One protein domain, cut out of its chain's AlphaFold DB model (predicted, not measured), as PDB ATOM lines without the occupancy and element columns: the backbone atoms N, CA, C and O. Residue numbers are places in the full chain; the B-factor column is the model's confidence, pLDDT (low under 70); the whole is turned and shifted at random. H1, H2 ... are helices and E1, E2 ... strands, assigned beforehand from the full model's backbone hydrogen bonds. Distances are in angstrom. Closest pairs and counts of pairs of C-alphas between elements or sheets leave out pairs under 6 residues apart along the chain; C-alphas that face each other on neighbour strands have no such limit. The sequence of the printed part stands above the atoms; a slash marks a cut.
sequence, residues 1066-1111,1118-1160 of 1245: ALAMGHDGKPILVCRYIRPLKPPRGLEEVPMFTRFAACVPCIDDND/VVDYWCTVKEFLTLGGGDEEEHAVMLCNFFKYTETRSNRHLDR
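What this domain is: This is residues 1066 to 1111 and 1118 to 1160 of the 1245 residues of the protein "Hypothetical protein" of Lotharella globosa (UniProt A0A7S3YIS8). One long helix, H3, makes the long axis of an elongated body; two short helices, H1 and H2, pack on its first half, and its last residues, 1154 to 1160, stick out free. A small hairpin of two strands, E1 and E2, lies toward the end where H3 begins, apart from it, and is tied by a short parallel pairing to residues 1121 to 1122 ahead of H2. The printed part has 89 residues with two named strands and three named helices, in the order E1, E2, H1, H2, H3; the sheet, E1 - E2, is antiparallel and the class is mostly helix. The whole is only just compact, close to loose, with a radius of gyration of the C-alphas of 14.3 A and spans of 48 by 27 by 17 A.

How they stand to each other: E1, residues 1067 to 1070, and E2, residues 1075 to 1077, form a hairpin of antiparallel neighbours, their directions 124 degrees apart. N 1068 and O 1076 are 2.9 A apart and N 1076 and O 1068 are 2.8 A apart, both within hydrogen-bond range. H1, residues 1094 to 1101, touches H3, residues 1136 to 1160, which meets it with residues 1139 to 1147 alone. Their closest C-alphas, those of Ala 1101 and His 1139, are 6.3 A apart. The two helices run opposite ways at a shallow tilt of 30 degrees. H2, residues 1125 to 1131, and H3 form a helical hairpin, running opposite ways at a steep tilt of 38 degrees. They touch, H3 with residues 1138 to 1142 alone, and their closest C-alphas, those of Val 1125 and Met 1142, are 5.9 A apart. H1 and H2 are apart, and both strands are apart from H2 and H3. In H1, H2 and H3 every O i to N i+4 pair is within hydrogen-bond range.

Where its parts are: E1 begins at C-alpha 1067, (-18.041, 3.367, -56.671), and is 9.3 A long from first to last C-alpha; E2 is 6.7 A long. H1 is 11.0 A long and begins at C-alpha 1094, (-6.235, 26.959, -46.424). H2 is 10.0 A long. H3 is 36.6 A long and ends at C-alpha 1160, (-20.558, 26.986, -28.525).

The domain as a whole: The two C-alphas farthest apart, those of Asp 1111 and Arg 1160, are 51.4 A apart. Residues 1112 to 1117 are not printed, and C-alphas 1111 and 1118 are 10.5 A apart across this cut, which falls in the link from H1 to H2. The link from E2 to H1 is long, with 16 residues; those from E1 to E2 and from H2 to H3 are tight. The mean pLDDT of the printed part is 71.3, and 28 residues are under 70, among them residues 1066 to 1076, 1107 to 1111 and 1153 to 1160.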
ATOM      1  N   ALA A1066     -19.175   6.763 -58.703       62.72
ATOM      2  CA  ALA A1066     -19.935   6.598 -57.453       62.72
ATOM      3  C   ALA A1066     -19.380   5.462 -56.586       62.72
ATOM      4  O   ALA A1066     -19.359   5.581 -55.362       62.72
ATOM      5  N   LEU A1067     -18.906   4.397 -57.232       63.03
ATOM      6  CA  LEU A1067     -18.041   3.367 -56.671       63.03
ATOM      7  C   LEU A1067     -16.670   3.535 -57.334       63.03
ATOM      8  O   LEU A1067     -16.643   3.716 -58.548       63.03
ATOM      9  N   ALA A1068     -15.598   3.481 -56.555       65.31
ATOM     10  CA  ALA A1068     -14.219   3.343 -57.021       65.31
ATOM     11  C   ALA A1068     -13.654   2.016 -56.489       65.31
ATOM     12  O   ALA A1068     -14.230   1.459 -55.546       65.31
ATOM     13  N   MET A1069     -12.582   1.474 -57.070       65.88
ATOM     14  CA  MET A1069     -11.987   0.235 -56.560       65.88
ATOM     15  C   MET A1069     -10.953   0.558 -55.481       65.88
ATOM     16  O   MET A1069     -10.072   1.369 -55.705       65.88
ATOM     17  N   GLY A1070     -11.060  -0.049 -54.300       60.94
ATOM     18  CA  GLY A1070     -10.007   0.039 -53.289       60.94
ATOM     19  C   GLY A1070      -8.831  -0.882 -53.619       60.94
ATOM     20  O   GLY A1070      -9.000  -1.873 -54.333       60.94
ATOM     21  N   HIS A1071      -7.668  -0.619 -53.014       60.28
ATOM     22  CA  HIS A1071      -6.456  -1.455 -53.109       60.28
ATOM     23  C   HIS A1071      -6.684  -2.949 -52.767       60.28
ATOM     24  O   HIS A1071      -5.869  -3.807 -53.093       60.28
ATOM     25  N   ASP A1072      -7.785  -3.276 -52.083       54.00
ATOM     26  CA  ASP A1072      -8.194  -4.627 -51.695       54.00
ATOM     27  C   ASP A1072      -9.148  -5.305 -52.707       54.00
ATOM     28  O   ASP A1072      -9.792  -6.314 -52.380       54.00
ATOM     29  N   GLY A1073      -9.267  -4.720 -53.906       51.94
ATOM     30  CA  GLY A1073     -10.088  -5.173 -55.028       51.94
ATOM     31  C   GLY A1073     -11.595  -4.964 -54.856       51.94
ATOM     32  O   GLY A1073     -12.372  -5.546 -55.616       51.94
ATOM     33  N   LYS A1074     -12.049  -4.204 -53.847       53.97
ATOM     34  CA  LYS A1074     -13.486  -4.047 -53.547       53.97
ATOM     35  C   LYS A1074     -14.045  -2.712 -54.047       53.97
ATOM     36  O   LYS A1074     -13.383  -1.687 -53.923       53.97
ATOM     37  N   PRO A1075     -15.297  -2.680 -54.541       54.91
ATOM     38  CA  PRO A1075     -15.969  -1.438 -54.912       54.91
ATOM     39  C   PRO A1075     -16.385  -0.646 -53.662       54.91
ATOM     40  O   PRO A1075     -17.323  -1.009 -52.945       54.91
ATOM     41  N   ILE A1076     -15.713   0.473 -53.408       65.69
ATOM     42  CA  ILE A1076     -15.966   1.369 -52.280       65.69
ATOM     43  C   ILE A1076     -16.743   2.594 -52.777       65.69
ATOM     44  O   ILE A1076     -16.366   3.257 -53.739       65.69
ATOM     45  N   LEU A1077     -17.847   2.931 -52.101       71.25
ATOM     46  CA  LEU A1077     -18.597   4.159 -52.387       71.25
ATOM     47  C   LEU A1077     -17.701   5.384 -52.154       71.25
ATOM     48  O   LEU A1077     -17.293   5.617 -51.015       71.25
ATOM     49  N   VAL A1078     -17.481   6.202 -53.189       74.31
ATOM     50  CA  VAL A1078     -16.572   7.372 -53.195       74.31
ATOM     51  C   VAL A1078     -16.777   8.279 -51.972       74.31
ATOM     52  O   VAL A1078     -15.825   8.729 -51.340       74.31
ATOM     53  N   CYS A1079     -18.024   8.474 -51.534       75.38
ATOM     54  CA  CYS A1079     -18.341   9.278 -50.349       75.38
ATOM     55  C   CYS A1079     -17.721   8.771 -49.025       75.38
ATOM     56  O   CYS A1079     -17.715   9.527 -48.056       75.38
ATOM     57  N   ARG A1080     -17.215   7.529 -48.954       76.88
ATOM     58  CA  ARG A1080     -16.536   6.963 -47.769       76.88
ATOM     59  C   ARG A1080     -15.088   7.436 -47.623       76.88
ATOM     60  O   ARG A1080     -14.608   7.507 -46.495       76.88
ATOM     61  N   TYR A1081     -14.437   7.820 -48.722       76.38
ATOM     62  CA  TYR A1081     -13.127   8.478 -48.696       76.38
ATOM     63  C   TYR A1081     -13.224   9.904 -48.117       76.38
ATOM     64  O   TYR A1081     -12.253  10.411 -47.553       76.38
ATOM     65  N   ILE A1082     -14.406  10.538 -48.195       82.31
ATOM     66  CA  ILE A1082     -14.600  11.965 -47.890       82.31
ATOM     67  C   ILE A1082     -15.065  12.225 -46.438       82.31
ATOM     68  O   ILE A1082     -16.253  12.474 -46.180       82.31
ATOM     69  N   ARG A1083     -14.127  12.263 -45.487       80.25
ATOM     70  CA  ARG A1083     -14.343  12.482 -44.040       80.25
ATOM     71  C   ARG A1083     -13.498  13.650 -43.489       80.25
ATOM     72  O   ARG A1083     -12.391  13.845 -43.968       80.25
ATOM     73  N   PRO A1084     -13.947  14.394 -42.455       81.94
ATOM     74  CA  PRO A1084     -13.097  15.390 -41.798       81.94
ATOM     75  C   PRO A1084     -11.809  14.738 -41.272       81.94
ATOM     76  O   PRO A1084     -11.874  13.825 -40.445       81.94
ATOM     77  N   LEU A1085     -10.652  15.195 -41.751       82.06
ATOM     78  CA  LEU A1085      -9.333  14.694 -41.363       82.06
ATOM     79  C   LEU A1085      -8.518  15.841 -40.770       82.06
ATOM     80  O   LEU A1085      -8.386  16.890 -41.396       82.06
ATOM     81  N   LYS A1086      -7.968  15.651 -39.567       81.31
ATOM     82  CA  LYS A1086      -7.087  16.653 -38.962       81.31
ATOM     83  C   LYS A1086      -5.796  16.754 -39.795       81.31
ATOM     84  O   LYS A1086      -5.148  15.721 -39.969       81.31
ATOM     85  N   PRO A1087      -5.407  17.947 -40.280       81.50
ATOM     86  CA  PRO A1087      -4.139  18.125 -40.976       81.50
ATOM     87  C   PRO A1087      -2.941  17.963 -40.013       81.50
ATOM     88  O   PRO A1087      -3.103  18.117 -38.795       81.50
ATOM     89  N   PRO A1088      -1.740  17.645 -40.534       79.69
ATOM     90  CA  PRO A1088      -0.486  17.657 -39.777       79.69
ATOM     91  C   PRO A1088      -0.259  18.932 -38.943       79.69
ATOM     92  O   PRO A1088      -0.768  20.009 -39.256       79.69
ATOM     93  N   ARG A1089       0.530  18.816 -37.863       69.88
ATOM     94  CA  ARG A1089       0.878  19.960 -36.997       69.88
ATOM     95  C   ARG A1089       1.598  21.040 -37.823       69.88
ATOM     96  O   ARG A1089       2.470  20.708 -38.614       69.88
ATOM     97  N   GLY A1090       1.234  22.306 -37.620       72.06
ATOM     98  CA  GLY A1090       1.759  23.448 -38.382       72.06
ATOM     99  C   GLY A1090       0.941  23.823 -39.625       72.06
ATOM    100  O   GLY A1090       1.103  24.923 -40.137       72.06
ATOM    101  N   LEU A1091       0.015  22.971 -40.081       77.69
ATOM    102  CA  LEU A1091      -0.901  23.283 -41.180       77.69
ATOM    103  C   LEU A1091      -2.259  23.710 -40.602       77.69
ATOM    104  O   LEU A1091      -3.116  22.872 -40.320       77.69
ATOM    105  N   GLU A1092      -2.450  25.014 -40.396       71.81
ATOM    106  CA  GLU A1092      -3.684  25.565 -39.799       71.81
ATOM    107  C   GLU A1092      -4.575  26.307 -40.823       71.81
ATOM    108  O   GLU A1092      -5.783  26.428 -40.611       71.81
ATOM    109  N   GLU A1093      -4.016  26.752 -41.958       74.12
ATOM    110  CA  GLU A1093      -4.692  27.606 -42.948       74.12
ATOM    111  C   GLU A1093      -4.875  26.956 -44.331       74.12
ATOM    112  O   GLU A1093      -4.098  26.108 -44.769       74.12
ATOM    113  N   VAL A1094      -5.874  27.442 -45.077       70.44
ATOM    114  CA  VAL A1094      -6.235  26.959 -46.424       70.44
ATOM    115  C   VAL A1094      -5.068  26.978 -47.435       70.44
ATOM    116  O   VAL A1094      -4.899  25.959 -48.111       70.44
ATOM    117  N   PRO A1095      -4.227  28.033 -47.541       73.38
ATOM    118  CA  PRO A1095      -3.082  28.032 -48.460       73.38
ATOM    119  C   PRO A1095      -1.975  27.046 -48.059       73.38
ATOM    120  O   PRO A1095      -1.204  26.594 -48.903       73.38
ATOM    121  N   MET A1096      -1.895  26.679 -46.775       75.06
ATOM    122  CA  MET A1096      -0.941  25.670 -46.313       75.06
ATOM    123  C   MET A1096      -1.378  24.258 -46.717       75.06
ATOM    124  O   MET A1096      -0.525  23.432 -47.026       75.06
ATOM    125  N   PHE A1097      -2.686  23.983 -46.801       78.88
ATOM    126  CA  PHE A1097      -3.191  22.694 -47.296       78.88
ATOM    127  C   PHE A1097      -2.873  22.472 -48.776       78.88
ATOM    128  O   PHE A1097      -2.437  21.383 -49.141       78.88
ATOM    129  N   THR A1098      -3.048  23.490 -49.625       76.75
ATOM    130  CA  THR A1098      -2.714  23.387 -51.057       76.75
ATOM    131  C   THR A1098      -1.208  23.296 -51.279       76.75
ATOM    132  O   THR A1098      -0.773  22.485 -52.093       76.75
ATOM    133  N   ARG A1099      -0.399  24.040 -50.509       74.50
ATOM    134  CA  ARG A1099       1.065  23.908 -50.539       74.50
ATOM    135  C   ARG A1099       1.535  22.527 -50.074       74.50
ATOM    136  O   ARG A1099       2.405  21.961 -50.718       74.50
ATOM    137  N   PHE A1100       0.949  21.971 -49.011       79.88
ATOM    138  CA  PHE A1100       1.265  20.617 -48.540       79.88
ATOM    139  C   PHE A1100       0.867  19.543 -49.560       79.88
ATOM    140  O   PHE A1100       1.657  18.642 -49.821       79.88
ATOM    141  N   ALA A1101      -0.310  19.660 -50.184       80.81
ATOM    142  CA  ALA A1101      -0.719  18.753 -51.255       80.81
ATOM    143  C   ALA A1101       0.251  18.804 -52.448       80.81
ATOM    144  O   ALA A1101       0.644  17.761 -52.944       80.81
ATOM    145  N   ALA A1102       0.716  19.994 -52.840       79.00
ATOM    146  CA  ALA A1102       1.722  20.165 -53.891       79.00
ATOM    147  C   ALA A1102       3.151  19.717 -53.499       79.00
ATOM    148  O   ALA A1102       4.053  19.778 -54.333       79.00
ATOM    149  N   CYS A1103       3.377  19.290 -52.250       77.75
ATOM    150  CA  CYS A1103       4.621  18.652 -51.810       77.75
ATOM    151  C   CYS A1103       4.554  17.117 -51.830       77.75
ATOM    152  O   CYS A1103       5.580  16.482 -51.586       77.75
ATOM    153  N   VAL A1104       3.392  16.516 -52.107       78.50
ATOM    154  CA  VAL A1104       3.282  15.075 -52.362       78.50
ATOM    155  C   VAL A1104       3.458  14.832 -53.872       78.50
ATOM    156  O   VAL A1104       2.913  15.595 -54.672       78.50
ATOM    157  N   PRO A1105       4.247  13.828 -54.297       77.06
ATOM    158  CA  PRO A1105       4.380  13.464 -55.704       77.06
ATOM    159  C   PRO A1105       3.048  13.076 -56.359       77.06
ATOM    160  O   PRO A1105       2.353  12.169 -55.899       77.06
ATOM    161  N   CYS A1106       2.738  13.732 -57.478       75.75
ATOM    162  CA  CYS A1106       1.691  13.294 -58.396       75.75
ATOM    163  C   CYS A1106       2.268  12.225 -59.334       75.75
ATOM    164  O   CYS A1106       3.314  12.460 -59.944       75.75
ATOM    165  N   ILE A1107       1.604  11.076 -59.436       68.75
ATOM    166  CA  ILE A1107       1.977   9.956 -60.306       68.75
ATOM    167  C   ILE A1107       0.833   9.767 -61.308       68.75
ATOM    168  O   ILE A1107      -0.316   9.616 -60.901       68.75
ATOM    169  N   ASP A1108       1.144   9.813 -62.604       57.22
ATOM    170  CA  ASP A1108       0.162   9.614 -63.673       57.22
ATOM    171  C   ASP A1108       0.051   8.112 -64.000       57.22
ATOM    172  O   ASP A1108       1.058   7.465 -64.271       57.22
ATOM    173  N   ASP A1109      -1.170   7.583 -64.104       52.62
ATOM    174  CA  ASP A1109      -1.477   6.176 -64.451       52.62
ATOM    175  C   ASP A1109      -1.031   5.742 -65.876       52.62
ATOM    176  O   ASP A1109      -1.284   4.622 -66.319       52.62
ATOM    177  N   ASN A1110      -0.412   6.648 -66.643       44.38
ATOM    178  CA  ASN A1110      -0.153   6.522 -68.082       44.38
ATOM    179  C   ASN A1110       1.345   6.566 -68.430       44.38
ATOM    180  O   ASN A1110       1.774   7.372 -69.257       44.38
ATOM    181  N   ASP A1111       2.131   5.650 -67.863       40.94
ATOM    182  CA  ASP A1111       3.388   5.243 -68.500       40.94
ATOM    183  C   ASP A1111       3.078   4.504 -69.817       40.94
ATOM    184  O   ASP A1111       2.304   3.539 -69.844       40.94
ATOM    185  N   VAL A1118      -5.076  -0.933 -67.407       44.62
ATOM    186  CA  VAL A1118      -4.916  -0.699 -65.956       44.62
ATOM    187  C   VAL A1118      -6.290  -0.432 -65.321       44.62
ATOM    188  O   VAL A1118      -7.180   0.146 -65.943       44.62
ATOM    189  N   VAL A1119      -6.481  -0.907 -64.089       50.88
ATOM    190  CA  VAL A1119      -7.684  -0.660 -63.283       50.88
ATOM    191  C   VAL A1119      -7.365   0.434 -62.269       50.88
ATOM    192  O   VAL A1119      -6.460   0.255 -61.466       50.88
ATOM    193  N   ASP A1120      -8.142   1.513 -62.295       59.19
ATOM    194  CA  ASP A1120      -8.125   2.615 -61.323       59.19
ATOM    195  C   ASP A1120      -8.352   2.100 -59.876       59.19
ATOM    196  O   ASP A1120      -9.399   1.506 -59.575       59.19
ATOM    197  N   TYR A1121      -7.364   2.302 -58.987       71.00
ATOM    198  CA  TYR A1121      -7.323   1.797 -57.603       71.00
ATOM    199  C   TYR A1121      -7.150   2.921 -56.561       71.00
ATOM    200  O   TYR A1121      -6.041   3.220 -56.122       71.00
ATOM    201  N   TRP A1122      -8.261   3.455 -56.053       75.25
ATOM    202  CA  TRP A1122      -8.287   4.550 -55.078       75.25
ATOM    203  C   TRP A1122      -7.761   4.124 -53.701       75.25
ATOM    204  O   TRP A1122      -8.425   3.397 -52.941       75.25
ATOM    205  N   CYS A1123      -6.622   4.680 -53.321       77.19
ATOM    206  CA  CYS A1123      -6.030   4.605 -51.996       77.19
ATOM    207  C   CYS A1123      -6.734   5.543 -51.003       77.19
ATOM    208  O   CYS A1123      -7.248   6.615 -51.335       77.19
ATOM    209  N   THR A1124      -6.767   5.181 -49.715       81.44
ATOM    210  CA  THR A1124      -7.103   6.178 -48.687       81.44
ATOM    211  C   THR A1124      -5.929   7.130 -48.475       81.44
ATOM    212  O   THR A1124      -4.776   6.748 -48.649       81.44
ATOM    213  N   VAL A1125      -6.196   8.346 -47.979       82.12
ATOM    214  CA  VAL A1125      -5.159   9.358 -47.663       82.12
ATOM    215  C   VAL A1125      -4.020   8.809 -46.782       82.12
ATOM    216  O   VAL A1125      -2.918   9.343 -46.814       82.12
ATOM    217  N   LYS A1126      -4.245   7.737 -45.999       80.81
ATOM    218  CA  LYS A1126      -3.159   7.073 -45.262       80.81
ATOM    219  C   LYS A1126      -2.293   6.203 -46.182       80.81
ATOM    220  O   LYS A1126      -1.077   6.272 -46.067       80.81
ATOM    221  N   GLU A1127      -2.896   5.380 -47.039       79.06
ATOM    222  CA  GLU A1127      -2.166   4.534 -47.995       79.06
ATOM    223  C   GLU A1127      -1.365   5.396 -48.977       79.06
ATOM    224  O   GLU A1127      -0.154   5.246 -49.037       79.06
ATOM    225  N   PHE A1128      -2.010   6.382 -49.605       81.00
ATOM    226  CA  PHE A1128      -1.408   7.424 -50.449       81.00
ATOM    227  C   PHE A1128      -0.144   8.055 -49.817       81.00
ATOM    228  O   PHE A1128       0.956   7.970 -50.363       81.00
ATOM    229  N   LEU A1129      -0.249   8.577 -48.586       79.12
ATOM    230  CA  LEU A1129       0.900   9.146 -47.857       79.12
ATOM    231  C   LEU A1129       1.929   8.102 -47.371       79.12
ATOM    232  O   LEU A1129       3.002   8.490 -46.919       79.12
ATOM    233  N   THR A1130       1.621   6.801 -47.427       79.25
ATOM    234  CA  THR A1130       2.561   5.707 -47.105       79.25
ATOM    235  C   THR A1130       3.287   5.201 -48.358       79.25
ATOM    236  O   THR A1130       4.446   4.814 -48.265       79.25
ATOM    237  N   LEU A1131       2.625   5.228 -49.520       74.19
ATOM    238  CA  LEU A1131       3.207   4.928 -50.833       74.19
ATOM    239  C   LEU A1131       4.136   6.050 -51.323       74.19
ATOM    240  O   LEU A1131       5.041   5.796 -52.111       74.19
ATOM    241  N   GLY A1132       3.939   7.276 -50.828       70.38
ATOM    242  CA  GLY A1132       4.778   8.430 -51.159       70.38
ATOM    243  C   GLY A1132       4.368   9.154 -52.444       70.38
ATOM    244  O   GLY A1132       5.142   9.968 -52.935       70.38
ATOM    245  N   GLY A1133       3.171   8.886 -52.968       74.12
ATOM    246  CA  GLY A1133       2.606   9.524 -54.155       74.12
ATOM    247  C   GLY A1133       1.228   8.960 -54.513       74.12
ATOM    248  O   GLY A1133       0.763   8.020 -53.866       74.12
ATOM    249  N   GLY A1134       0.590   9.553 -55.524       73.44
ATOM    250  CA  GLY A1134      -0.734   9.176 -56.047       73.44
ATOM    251  C   GLY A1134      -1.264  10.195 -57.062       73.44
ATOM    252  O   GLY A1134      -0.511  11.066 -57.497       73.44
ATOM    253  N   ASP A1135      -2.538  10.119 -57.430       72.69
ATOM    254  CA  ASP A1135      -3.117  10.773 -58.621       72.69
ATOM    255  C   ASP A1135      -3.926  12.071 -58.341       72.69
ATOM    256  O   ASP A1135      -3.903  12.618 -57.231       72.69
ATOM    257  N   GLU A1136      -4.636  12.612 -59.347       77.56
ATOM    258  CA  GLU A1136      -5.504  13.798 -59.179       77.56
ATOM    259  C   GLU A1136      -6.622  13.559 -58.137       77.56
ATOM    260  O   GLU A1136      -6.919  14.439 -57.313       77.56
ATOM    261  N   GLU A1137      -7.215  12.366 -58.141       80.06
ATOM    262  CA  GLU A1137      -8.302  11.917 -57.277       80.06
ATOM    263  C   GLU A1137      -7.892  11.892 -55.793       80.06
ATOM    264  O   GLU A1137      -8.601  12.439 -54.937       80.06
ATOM    265  N   GLU A1138      -6.733  11.330 -55.459       83.69
ATOM    266  CA  GLU A1138      -6.243  11.202 -54.081       83.69
ATOM    267  C   GLU A1138      -5.811  12.542 -53.483       83.69
ATOM    268  O   GLU A1138      -6.160  12.862 -52.333       83.69
ATOM    269  N   HIS A1139      -5.162  13.392 -54.285       82.00
ATOM    270  CA  HIS A1139      -4.867  14.774 -53.907       82.00
ATOM    271  C   HIS A1139      -6.163  15.571 -53.656       82.00
ATOM    272  O   HIS A1139      -6.268  16.302 -52.659       82.00
ATOM    273  N   ALA A1140      -7.194  15.392 -54.492       84.69
ATOM    274  CA  ALA A1140      -8.504  16.017 -54.299       84.69
ATOM    275  C   ALA A1140      -9.229  15.499 -53.039       84.69
ATOM    276  O   ALA A1140      -9.818  16.292 -52.290       84.69
ATOM    277  N   VAL A1141      -9.161  14.192 -52.757       83.06
ATOM    278  CA  VAL A1141      -9.707  13.574 -51.538       83.06
ATOM    279  C   VAL A1141      -9.012  14.121 -50.287       83.06
ATOM    280  O   VAL A1141      -9.698  14.487 -49.327       83.06
ATOM    281  N   MET A1142      -7.679  14.238 -50.286       84.25
ATOM    282  CA  MET A1142      -6.924  14.808 -49.164       84.25
ATOM    283  C   MET A1142      -7.339  16.257 -48.872       84.25
ATOM    284  O   MET A1142      -7.701  16.574 -47.733       84.25
ATOM    285  N   LEU A1143      -7.367  17.120 -49.893       85.25
ATOM    286  CA  LEU A1143      -7.773  18.523 -49.742       85.25
ATOM    287  C   LEU A1143      -9.222  18.655 -49.248       85.25
ATOM    288  O   LEU A1143      -9.491  19.406 -48.308       85.25
ATOM    289  N   CYS A1144     -10.154  17.876 -49.807       84.56
ATOM    290  CA  CYS A1144     -11.552  17.875 -49.368       84.56
ATOM    291  C   CYS A1144     -11.697  17.469 -47.888       84.56
ATOM    292  O   CYS A1144     -12.518  18.031 -47.153       84.56
ATOM    293  N   ASN A1145     -10.867  16.532 -47.427       86.69
ATOM    294  CA  ASN A1145     -10.863  16.051 -46.050       86.69
ATOM    295  C   ASN A1145     -10.306  17.082 -45.052       86.69
ATOM    296  O   ASN A1145     -10.856  17.212 -43.952       86.69
ATOM    297  N   PHE A1146      -9.288  17.862 -45.439       85.44
ATOM    298  CA  PHE A1146      -8.786  18.987 -44.639       85.44
ATOM    299  C   PHE A1146      -9.782  20.160 -44.596       85.44
ATOM    300  O   PHE A1146     -10.062  20.680 -43.514       85.44
ATOM    301  N   PHE A1147     -10.408  20.530 -45.722       84.69
ATOM    302  CA  PHE A1147     -11.437  21.584 -45.736       84.69
ATOM    303  C   PHE A1147     -12.657  21.219 -44.869       84.69
ATOM    304  O   PHE A1147     -13.139  22.043 -44.093       84.69
ATOM    305  N   LYS A1148     -13.107  19.956 -44.886       80.62
ATOM    306  CA  LYS A1148     -14.156  19.480 -43.962       80.62
ATOM    307  C   LYS A1148     -13.755  19.568 -42.484       80.62
ATOM    308  O   LYS A1148     -14.621  19.708 -41.614       80.62
ATOM    309  N   TYR A1149     -12.467  19.460 -42.163       81.81
ATOM    310  CA  TYR A1149     -11.985  19.607 -40.789       81.81
ATOM    311  C   TYR A1149     -12.016  21.070 -40.323       81.81
ATOM    312  O   TYR A1149     -12.454  21.339 -39.202       81.81
ATOM    313  N   THR A1150     -11.661  22.036 -41.178       78.69
ATOM    314  CA  THR A1150     -11.797  23.462 -40.829       78.69
ATOM    315  C   THR A1150     -13.259  23.913 -40.773       78.69
ATOM    316  O   THR A1150     -13.631  24.594 -39.814       78.69
ATOM    317  N   GLU A1151     -14.129  23.455 -41.685       75.62
ATOM    318  CA  GLU A1151     -15.586  23.677 -41.596       75.62
ATOM    319  C   GLU A1151     -16.166  23.164 -40.266       75.62
ATOM    320  O   GLU A1151     -16.949  23.856 -39.609       75.62
ATOM    321  N   THR A1152     -15.780  21.960 -39.828       70.50
ATOM    322  CA  THR A1152     -16.283  21.385 -38.567       70.50
ATOM    323  C   THR A1152     -15.671  22.025 -37.318       70.50
ATOM    324  O   THR A1152     -16.369  22.115 -36.306       70.50
ATOM    325  N   ARG A1153     -14.435  22.550 -37.364       64.38
ATOM    326  CA  ARG A1153     -13.875  23.390 -36.282       64.38
ATOM    327  C   ARG A1153     -14.615  24.729 -36.176       64.38
ATOM    328  O   ARG A1153     -14.980  25.119 -35.069       64.38
ATOM    329  N   SER A1154     -14.887  25.386 -37.304       61.69
ATOM    330  CA  SER A1154     -15.613  26.664 -37.358       61.69
ATOM    331  C   SER A1154     -17.049  26.534 -36.832       61.69
ATOM    332  O   SER A1154     -17.440  27.242 -35.902       61.69
ATOM    333  N   ASN A1155     -17.804  25.538 -37.315       57.28
ATOM    334  CA  ASN A1155     -19.162  25.279 -36.823       57.28
ATOM    335  C   ASN A1155     -19.193  24.922 -35.322       57.28
ATOM    336  O   ASN A1155     -20.087  25.371 -34.618       57.28
ATOM    337  N   ARG A1156     -18.188  24.210 -34.785       53.81
ATOM    338  CA  ARG A1156     -18.098  23.925 -33.336       53.81
ATOM    339  C   ARG A1156     -17.817  25.158 -32.468       53.81
ATOM    340  O   ARG A1156     -18.214  25.157 -31.305       53.81
ATOM    341  N   HIS A1157     -17.169  26.201 -32.995       50.62
ATOM    342  CA  HIS A1157     -17.120  27.501 -32.314       50.62
ATOM    343  C   HIS A1157     -18.489  28.193 -32.364       50.62
ATOM    344  O   HIS A1157     -18.982  28.641 -31.332       50.62
ATOM    345  N   LEU A1158     -19.140  28.212 -33.531       46.47
ATOM    346  CA  LEU A1158     -20.483  28.776 -33.707       46.47
ATOM    347  C   LEU A1158     -21.540  28.123 -32.803       46.47
ATOM    348  O   LEU A1158     -22.327  28.843 -32.198       46.47
ATOM    349  N   ASP A1159     -21.535  26.799 -32.648       45.97
ATOM    350  CA  ASP A1159     -22.477  26.097 -31.768       45.97
ATOM    351  C   ASP A1159     -22.173  26.325 -30.276       45.97
ATOM    352  O   ASP A1159     -23.102  26.401 -29.474       45.97
ATOM    353  N   ARG A1160     -20.904  26.535 -29.887       45.41
ATOM    354  CA  ARG A1160     -20.558  26.986 -28.525       45.41
ATOM    355  C   ARG A1160     -21.061  28.404 -28.246       45.41
ATOM    356  O   ARG A1160     -21.661  28.632 -27.200       45.41
TER     357      ARG A1160